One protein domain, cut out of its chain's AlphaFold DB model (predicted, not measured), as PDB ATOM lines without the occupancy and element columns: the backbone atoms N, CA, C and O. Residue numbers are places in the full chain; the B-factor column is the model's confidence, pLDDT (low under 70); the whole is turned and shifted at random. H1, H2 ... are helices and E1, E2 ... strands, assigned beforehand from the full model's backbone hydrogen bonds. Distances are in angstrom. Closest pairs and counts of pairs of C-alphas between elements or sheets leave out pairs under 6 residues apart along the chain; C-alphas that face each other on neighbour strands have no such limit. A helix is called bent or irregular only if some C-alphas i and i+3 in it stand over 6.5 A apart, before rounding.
ATOM      1  N   ILE A   2      11.960  -6.164  21.016       35.00
ATOM      2  CA  ILE A   2      11.873  -5.056  21.985       35.00
ATOM      3  C   ILE A   2      12.834  -3.956  21.504       35.00
ATOM      4  O   ILE A   2      14.040  -4.031  21.732       35.00
ATOM      5  N   THR A   3      12.335  -2.970  20.761       43.94
ATOM      6  CA  THR A   3      13.101  -1.764  20.409       43.94
ATOM      7  C   THR A   3      13.033  -0.806  21.593       43.94
ATOM      8  O   THR A   3      12.034  -0.131  21.811       43.94
ATOM      9  N   PHE A   4      14.077  -0.817  22.418       50.69
ATOM     10  CA  PHE A   4      14.238   0.096  23.549       50.69
ATOM     11  C   PHE A   4      14.642   1.486  23.034       50.69
ATOM     12  O   PHE A   4      15.832   1.722  22.818       50.69
ATOM     13  N   SER A   5      13.664   2.367  22.845       63.31
ATOM     14  CA  SER A   5      13.852   3.804  22.626       63.31
ATOM     15  C   SER A   5      13.450   4.562  23.891       63.31
ATOM     16  O   SER A   5      12.432   4.241  24.504       63.31
ATOM     17  N   GLU A   6      14.238   5.560  24.299       72.88
ATOM     18  CA  GLU A   6      13.877   6.455  25.406       72.88
ATOM     19  C   GLU A   6      13.185   7.696  24.839       72.88
ATOM     20  O   GLU A   6      13.760   8.427  24.031       72.88
ATOM     21  N   PHE A   7      11.948   7.944  25.266       76.75
ATOM     22  CA  PHE A   7      11.196   9.140  24.897       76.75
ATOM     23  C   PHE A   7      11.277  10.170  26.022       76.75
ATOM     24  O   PHE A   7      11.033   9.852  27.186       76.75
ATOM     25  N   ILE A   8      11.592  11.416  25.674       74.88
ATOM     26  CA  ILE A   8      11.631  12.537  26.610       74.88
ATOM     27  C   ILE A   8      10.548  13.544  26.217       74.88
ATOM     28  O   ILE A   8      10.559  14.076  25.108       74.88
ATOM     29  N   GLN A   9       9.634  13.838  27.145       69.75
ATOM     30  CA  GLN A   9       8.624  14.886  26.993       69.75
ATOM     31  C   GLN A   9       9.084  16.177  27.687       69.75
ATOM     32  O   GLN A   9       9.300  16.190  28.903       69.75
ATOM     33  N   LYS A  10       9.242  17.271  26.930       65.69
ATOM     34  CA  LYS A  10       9.612  18.604  27.450       65.69
ATOM     35  C   LYS A  10       8.897  19.695  26.659       65.69
ATOM     36  O   LYS A  10       8.888  19.668  25.434       65.69
ATOM     37  N   GLY A  11       8.278  20.648  27.361       63.84
ATOM     38  CA  GLY A  11       7.612  21.796  26.729       63.84
ATOM     39  C   GLY A  11       6.499  21.428  25.737       63.84
ATOM     40  O   GLY A  11       6.320  22.129  24.753       63.84
ATOM     41  N   GLY A  12       5.791  20.310  25.952       67.56
ATOM     42  CA  GLY A  12       4.730  19.834  25.051       67.56
ATOM     43  C   GLY A  12       5.212  19.027  23.838       67.56
ATOM     44  O   GLY A  12       4.383  18.454  23.137       67.56
ATOM     45  N   HIS A  13       6.526  18.906  23.625       67.00
ATOM     46  CA  HIS A  13       7.111  18.103  22.552       67.00
ATOM     47  C   HIS A  13       7.697  16.797  23.094       67.00
ATOM     48  O   HIS A  13       8.300  16.766  24.171       67.00
ATOM     49  N   VAL A  14       7.507  15.712  22.342       74.62
ATOM     50  CA  VAL A  14       8.081  14.394  22.631       74.62
ATOM     51  C   VAL A  14       9.237  14.163  21.670       74.62
ATOM     52  O   VAL A  14       9.048  14.179  20.455       74.62
ATOM     53  N   TYR A  15      10.425  13.947  22.219       81.25
ATOM     54  CA  TYR A  15      11.624  13.633  21.455       81.25
ATOM     55  C   TYR A  15      12.078  12.209  21.752       81.25
ATOM     56  O   TYR A  15      12.172  11.807  22.911       81.25
ATOM     57  N   GLU A  16      12.404  11.464  20.702       85.75
ATOM     58  CA  GLU A  16      13.049  10.158  20.814       85.75
ATOM     59  C   GLU A  16      14.572  10.326  20.896       85.75
ATOM     60  O   GLU A  16      15.175  11.034  20.077       85.75
ATOM     61  N   LEU A  17      15.200   9.680  21.882       89.31
ATOM     62  CA  LEU A  17      16.651   9.545  21.955       89.31
ATOM     63  C   LEU A  17      17.132   8.406  21.062       89.31
ATOM     64  O   LEU A  17      16.627   7.286  21.120       89.31
ATOM     65  N   ILE A  18      18.175   8.689  20.284       90.00
ATOM     66  CA  ILE A  18      18.741   7.728  19.337       90.00
ATOM     67  C   ILE A  18      19.907   6.987  19.985       90.00
ATOM     68  O   ILE A  18      20.830   7.596  20.524       90.00
ATOM     69  N   LYS A  19      19.890   5.661  19.907       90.50
ATOM     70  CA  LYS A  19      20.975   4.807  20.396       90.50
ATOM     71  C   LYS A  19      22.197   4.904  19.500       90.50
ATOM     72  O   LYS A  19      22.132   4.533  18.330       90.50
ATOM     73  N   LEU A  20      23.316   5.376  20.040       89.06
ATOM     74  CA  LEU A  20      24.528   5.610  19.250       89.06
ATOM     75  C   LEU A  20      25.111   4.313  18.684       89.06
ATOM     76  O   LEU A  20      25.628   4.325  17.574       89.06
ATOM     77  N   GLU A  21      24.950   3.188  19.381       91.38
ATOM     78  CA  GLU A  21      25.378   1.871  18.903       91.38
ATOM     79  C   GLU A  21      24.644   1.413  17.632       91.38
ATOM     80  O   GLU A  21      25.162   0.588  16.886       91.38
ATOM     81  N   SER A  22      23.457   1.966  17.360       89.25
ATOM     82  CA  SER A  22      22.685   1.683  16.141       89.25
ATOM     83  C   SER A  22      23.055   2.592  14.964       89.25
ATOM     84  O   SER A  22      22.593   2.387  13.843       89.25
ATOM     85  N   VAL A  23      23.899   3.596  15.207       87.44
ATOM     86  CA  VAL A  23      24.285   4.622  14.239       87.44
ATOM     87  C   VAL A  23      25.687   4.317  13.697       87.44
ATOM     88  O   VAL A  23      26.595   4.023  14.480       87.44
ATOM     89  N   PRO A  24      25.929   4.442  12.375       90.06
ATOM     90  CA  PRO A  24      27.275   4.329  11.816       90.06
ATOM     91  C   PRO A  24      28.257   5.279  12.512       90.06
ATOM     92  O   PRO A  24      27.948   6.457  12.675       90.06
ATOM     93  N   ASN A  25      29.464   4.812  12.850       87.94
ATOM     94  CA  ASN A  25      30.459   5.584  13.622       87.94
ATOM     95  C   ASN A  25      30.666   7.025  13.123       87.94
ATOM     96  O   ASN A  25      30.805   7.946  13.921       87.94
ATOM     97  N   LYS A  26      30.634   7.235  11.799       86.94
ATOM     98  CA  LYS A  26      30.805   8.556  11.169       86.94
ATOM     99  C   LYS A  26      29.721   9.574  11.550       86.94
ATOM    100  O   LYS A  26      29.967  10.765  11.433       86.94
ATOM    101  N   LEU A  27      28.549   9.110  11.983       87.56
ATOM    102  CA  LEU A  27      27.388   9.930  12.335       87.56
ATOM    103  C   LEU A  27      27.113   9.958  13.844       87.56
ATOM    104  O   LEU A  27      26.262  10.717  14.299       87.56
ATOM    105  N   GLN A  28      27.813   9.153  14.648       90.75
ATOM    106  CA  GLN A  28      27.533   9.062  16.085       90.75
ATOM    107  C   GLN A  28      27.693  10.404  16.804       90.75
ATOM    108  O   GLN A  28      26.899  10.710  17.687       90.75
ATOM    109  N   MET A  29      28.654  11.239  16.399       89.75
ATOM    110  CA  MET A  29      28.840  12.569  16.994       89.75
ATOM    111  C   MET A  29      27.678  13.531  16.708       89.75
ATOM    112  O   MET A  29      27.318  14.335  17.573       89.75
ATOM    113  N   ASP A  30      27.050  13.415  15.539       91.12
ATOM    114  CA  ASP A  30      25.887  14.222  15.161       91.12
ATOM    115  C   ASP A  30      24.687  13.862  16.040       91.12
ATOM    116  O   ASP A  30      24.052  14.727  16.649       91.12
ATOM    117  N   TYR A  31      24.422  12.562  16.184       92.69
ATOM    118  CA  TYR A  31      23.335  12.064  17.025       92.69
ATOM    119  C   TYR A  31      23.612  12.231  18.522       92.69
ATOM    120  O   TYR A  31      22.682  12.479  19.288       92.69
ATOM    121  N   PHE A  32      24.875  12.188  18.949       92.81
ATOM    122  CA  PHE A  32      25.266  12.553  20.308       92.81
ATOM    123  C   PHE A  32      24.912  14.017  20.599       92.81
ATOM    124  O   PHE A  32      24.291  14.310  21.622       92.81
ATOM    125  N   THR A  33      25.246  14.927  19.679       92.44
ATOM    126  CA  THR A  33      24.927  16.359  19.797       92.44
ATOM    127  C   THR A  33      23.419  16.587  19.857       92.44
ATOM    128  O   THR A  33      22.936  17.268  20.764       92.44
ATOM    129  N   ARG A  34      22.658  15.939  18.965       92.94
ATOM    130  CA  ARG A  34      21.189  15.960  18.988       92.94
ATOM    131  C   ARG A  34      20.641  15.482  20.332       92.94
ATOM    132  O   ARG A  34      19.865  16.195  20.961       92.94
ATOM    133  N   ASN A  35      21.059  14.306  20.799       93.44
ATOM    134  CA  ASN A  35      20.590  13.735  22.062       93.44
ATOM    135  C   ASN A  35      20.922  14.628  23.260       93.44
ATOM    136  O   ASN A  35      20.103  14.764  24.168       93.44
ATOM    137  N   LYS A  36      22.099  15.264  23.264       92.69
ATOM    138  CA  LYS A  36      22.459  16.253  24.282       92.69
ATOM    139  C   LYS A  36      21.499  17.442  24.253       92.69
ATOM    140  O   LYS A  36      20.972  17.802  25.295       92.69
ATOM    141  N   ASN A  37      21.219  18.006  23.078       91.44
ATOM    142  CA  ASN A  37      20.286  19.128  22.941       91.44
ATOM    143  C   ASN A  37      18.860  18.762  23.396       91.44
ATOM    144  O   ASN A  37      18.217  19.565  24.069       91.44
ATOM    145  N   VAL A  38      18.404  17.536  23.108       90.88
ATOM    146  CA  VAL A  38      17.130  16.998  23.621       90.88
ATOM    147  C   VAL A  38      17.139  16.904  25.150       90.88
ATOM    148  O   VAL A  38      16.205  17.369  25.802       90.88
ATOM    149  N   ARG A  39      18.197  16.334  25.745       89.81
ATOM    150  CA  ARG A  39      18.338  16.206  27.210       89.81
ATOM    151  C   ARG A  39      18.394  17.566  27.906       89.81
ATOM    152  O   ARG A  39      17.731  17.754  28.923       89.81
ATOM    153  N   ASP A  40      19.100  18.522  27.309       89.12
ATOM    154  CA  ASP A  40      19.211  19.908  27.777       89.12
ATOM    155  C   ASP A  40      17.912  20.716  27.563       89.12
ATOM    156  O   ASP A  40      17.873  21.905  27.870       89.12
ATOM    157  N   SER A  41      16.840  20.097  27.045       86.00
ATOM    158  CA  SER A  41      15.544  20.740  26.769       86.00
ATOM    159  C   SER A  41      15.642  21.943  25.824       86.00
ATOM    160  O   SER A  41      14.890  22.909  25.952       86.00
ATOM    161  N   LYS A  42      16.578  21.904  24.870       86.62
ATOM    162  CA  LYS A  42      16.746  22.967  23.877       86.62
ATOM    163  C   LYS A  42      15.831  22.738  22.679       86.62
ATOM    164  O   LYS A  42      15.617  21.604  22.256       86.62
ATOM    165  N   ALA A  43      15.353  23.829  22.084       88.56
ATOM    166  CA  ALA A  43      14.633  23.773  20.821       88.56
ATOM    167  C   ALA A  43      15.593  23.346  19.699       88.56
ATOM    168  O   ALA A  43      16.537  24.066  19.362       88.56
ATOM    169  N   LEU A  44      15.375  22.155  19.137       91.25
ATOM    170  CA  LEU A  44      16.217  21.644  18.060       91.25
ATOM    171  C   LEU A  44      16.067  22.505  16.805       91.25
ATOM    172  O   LEU A  44      14.969  22.919  16.429       91.25
ATOM    173  N   CYS A  45      17.180  22.736  16.116       92.88
ATOM    174  CA  CYS A  45      17.140  23.381  14.815       92.88
ATOM    175  C   CYS A  45      16.467  22.448  13.799       92.88
ATOM    176  O   CYS A  45      17.021  21.403  13.461       92.88
ATOM    177  N   LEU A  46      15.315  22.866  13.265       90.00
ATOM    178  CA  LEU A  46      14.504  22.080  12.324       90.00
ATOM    179  C   LEU A  46      15.255  21.702  11.038       90.00
ATOM    180  O   LEU A  46      14.983  20.663  10.450       90.00
ATOM    181  N   ARG A  47      16.222  22.523  10.599       90.62
ATOM    182  CA  ARG A  47      16.992  22.266   9.368       90.62
ATOM    183  C   ARG A  47      17.980  21.107   9.507       90.62
ATOM    184  O   ARG A  47      18.216  20.406   8.531       90.62
ATOM    185  N   CYS A  48      18.604  20.951  10.674       91.88
ATOM    186  CA  CYS A  48      19.632  19.925  10.912       91.88
ATOM    187  C   CYS A  48      19.197  18.850  11.913       91.88
ATOM    188  O   CYS A  48      20.032  18.066  12.356       91.88
ATOM    189  N   ASP A  49      17.923  18.864  12.311       89.94
ATOM    190  CA  ASP A  49      17.339  18.002  13.340       89.94
ATOM    191  C   ASP A  49      18.211  17.880  14.601       89.94
ATOM    192  O   ASP A  49      18.524  16.796  15.086       89.94
ATOM    193  N   GLY A  50      18.700  19.003  15.124       92.31
ATOM    194  CA  GLY A  50      19.463  18.968  16.373       92.31
ATOM    195  C   GLY A  50      20.957  18.657  16.257       92.31
ATOM    196  O   GLY A  50      21.672  18.832  17.245       92.31
ATOM    197  N   THR A  51      21.443  18.214  15.091       93.81
ATOM    198  CA  THR A  51      22.825  17.716  14.926       93.81
ATOM    199  C   THR A  51      23.877  18.817  14.832       93.81
ATOM    200  O   THR A  51      25.028  18.611  15.198       93.81
ATOM    201  N   GLY A  52      23.490  19.995  14.333       91.69
ATOM    202  CA  GLY A  52      24.406  21.100  14.052       91.69
ATOM    203  C   GLY A  52      25.097  21.019  12.688       91.69
ATOM    204  O   GLY A  52      25.684  22.012  12.266       91.69
ATOM    205  N   ASN A  53      24.958  19.923  11.940       92.38
ATOM    206  CA  ASN A  53      25.597  19.736  10.635       92.38
ATOM    207  C   ASN A  53      24.567  19.685   9.492       92.38
ATOM    208  O   ASN A  53      23.423  19.280   9.680       92.38
ATOM    209  N   GLU A  54      24.943  20.128   8.290       85.19
ATOM    210  CA  GLU A  54      24.125  19.927   7.089       85.19
ATOM    211  C   GLU A  54      24.363  18.535   6.523       85.19
ATOM    212  O   GLU A  54      25.507  18.103   6.387       85.19
ATOM    213  N   PHE A  55      23.275  17.857   6.148       77.44
ATOM    214  CA  PHE A  55      23.320  16.533   5.519       77.44
ATOM    215  C   PHE A  55      24.167  15.514   6.302       77.44
ATOM    216  O   PHE A  55      24.794  14.648   5.695       77.44
ATOM    217  N   PHE A  56      24.221  15.643   7.634       74.88
ATOM    218  CA  PHE A  56      25.054  14.809   8.510       74.88
ATOM    219  C   PHE A  56      26.544  14.795   8.110       74.88
ATOM    220  O   PHE A  56      27.251  13.792   8.223       74.88
ATOM    221  N   SER A  57      27.024  15.911   7.557       78.06
ATOM    222  CA  SER A  57      28.416  16.087   7.163       78.06
ATOM    223  C   SER A  57      29.170  16.850   8.242       78.06
ATOM    224  O   SER A  57      28.977  18.053   8.405       78.06
ATOM    225  N   MET A  58      30.120  16.187   8.906       71.31
ATOM    226  CA  MET A  58      30.976  16.813   9.926       71.31
ATOM    227  C   MET A  58      31.780  18.029   9.428       71.31
ATOM    228  O   MET A  58      32.287  18.814  10.225       71.31
ATOM    229  N   PHE A  59      31.907  18.195   8.109       78.94
ATOM    230  CA  PHE A  59      32.626  19.304   7.482       78.94
ATOM    231  C   PHE A  59      31.724  20.476   7.085       78.94
ATOM    232  O   PHE A  59      32.230  21.538   6.728       78.94
ATOM    233  N   LYS A  60      30.399  20.304   7.121       88.50
ATOM    234  CA  LYS A  60      29.440  21.345   6.746       88.50
ATOM    235  C   LYS A  60      28.542  21.666   7.926       88.50
ATOM    236  O   LYS A  60      27.598  20.942   8.218       88.50
ATOM    237  N   LYS A  61      28.808  22.797   8.578       91.56
ATOM    238  CA  LYS A  61      27.951  23.315   9.650       91.56
ATOM    239  C   LYS A  61      26.598  23.743   9.092       91.56
ATOM    240  O   LYS A  61      26.527  24.337   8.018       91.56
ATOM    241  N   CYS A  62      25.540  23.514   9.863       93.75
ATOM    242  CA  CYS A  62      24.209  24.019   9.555       93.75
ATOM    243  C   CYS A  62      24.222  25.547   9.457       93.75
ATOM    244  O   CYS A  62      24.537  26.228  10.431       93.75
ATOM    245  N   SER A  63      23.836  26.076   8.297       92.88
ATOM    246  CA  SER A  63      23.792  27.518   8.020       92.88
ATOM    247  C   SER A  63      22.773  28.283   8.874       92.88
ATOM    248  O   SER A  63      22.960  29.468   9.122       92.88
ATOM    249  N   VAL A  64      21.724  27.613   9.367       93.38
ATOM    250  CA  VAL A  64      20.664  28.236  10.182       93.38
ATOM    251  C   VAL A  64      21.068  28.355  11.651       93.38
ATOM    252  O   VAL A  64      20.989  29.435  12.223       93.38
ATOM    253  N   CYS A  65      21.548  27.270  12.270       93.81
ATOM    254  CA  CYS A  65      21.966  27.296  13.680       93.81
ATOM    255  C   CYS A  65      23.468  27.561  13.888       93.81
ATOM    256  O   CYS A  65      23.938  27.572  15.029       93.81
ATOM    257  N   LEU A  66      24.225  27.756  12.802       92.12
ATOM    258  CA  LEU A  66      25.673  28.000  12.781       92.12
ATOM    259  C   LEU A  66      26.503  26.903  13.470       92.12
ATOM    260  O   LEU A  66      27.541  27.175  14.071       92.12
ATOM    261  N   GLY A  67      26.050  25.649  13.401       90.88
ATOM    262  CA  GLY A  67      26.740  24.524  14.045       90.88
ATOM    263  C   GLY A  67      26.237  24.151  15.439       90.88
ATOM    264  O   GLY A  67      26.734  23.192  16.016       90.88
ATOM    265  N   ARG A  68      25.276  24.888  16.011       91.19
ATOM    266  CA  ARG A  68      24.842  24.683  17.407       91.19
ATOM    267  C   ARG A  68      23.847  23.535  17.594       91.19
ATOM    268  O   ARG A  68      23.691  23.035  18.704       91.19
ATOM    269  N   GLY A  69      23.137  23.155  16.533       91.88
ATOM    270  CA  GLY A  69      22.048  22.177  16.585       91.88
ATOM    271  C   GLY A  69      20.758  22.713  17.212       91.88
ATOM    272  O   GLY A  69      19.773  21.995  17.297       91.88
ATOM    273  N   VAL A  70      20.713  23.978  17.622       91.50
ATOM    274  CA  VAL A  70      19.560  24.580  18.309       91.50
ATOM    275  C   VAL A  70      19.222  25.931  17.696       91.50
ATOM    276  O   VAL A  70      20.120  26.588  17.163       91.50
ATOM    277  N   ASN A  71      17.940  26.299  17.729       79.44
ATOM    278  CA  ASN A  71      17.461  27.622  17.313       79.44
ATOM    279  C   ASN A  71      17.526  28.615  18.473       79.44
ATOM    280  O   ASN A  71      17.106  28.232  19.588       79.44
TER     281      ASN A  71
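What this domain is: This is residues 2 to 71 of the 71 residues of an uncharacterized protein of viral metagenome (UniProt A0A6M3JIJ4). With little regular structure, this flat model has one helix, H1, in the middle, between the two-stranded hairpin E1 and E2 and the looped residues 40 to 71, which hold no named element. The printed part has 70 residues, with E1, E2 and H1 in that order, an antiparallel sheet and a mixed class; named elements hold only 25 residues. It is compact, with a radius of gyration of the C-alphas of 11.9 A, and spans 34 by 29 by 15 A.

How they stand to each other: E1, residues 6 to 10, and E2, residues 13 to 17, are an antiparallel hairpin with a tight link; N 8 and O 15 are within hydrogen-bond range at 2.9 A. The closest C-alphas of E2 and H1, residues 25 to 39, are those of Leu 17 and Asn 35, 5.8 A apart. In H1, 9 of 11 O i to N i+4 pairs are within hydrogen-bond range.

Where its parts are: E1 begins at C-alpha 6 (13.877, 6.455, 25.406). H1, 21.1 A long, ends at C-alpha 39 (18.338, 16.206, 27.210); it is irregular, C-alphas 26 and 29 being 7.3 A apart.

The domain as a whole: The farthest C-alphas, of Ile 2 and Ser 63, are 37.4 A apart. The printed part has no cut. Residues 2 to 5 and 9 to 13 have pLDDT under 70.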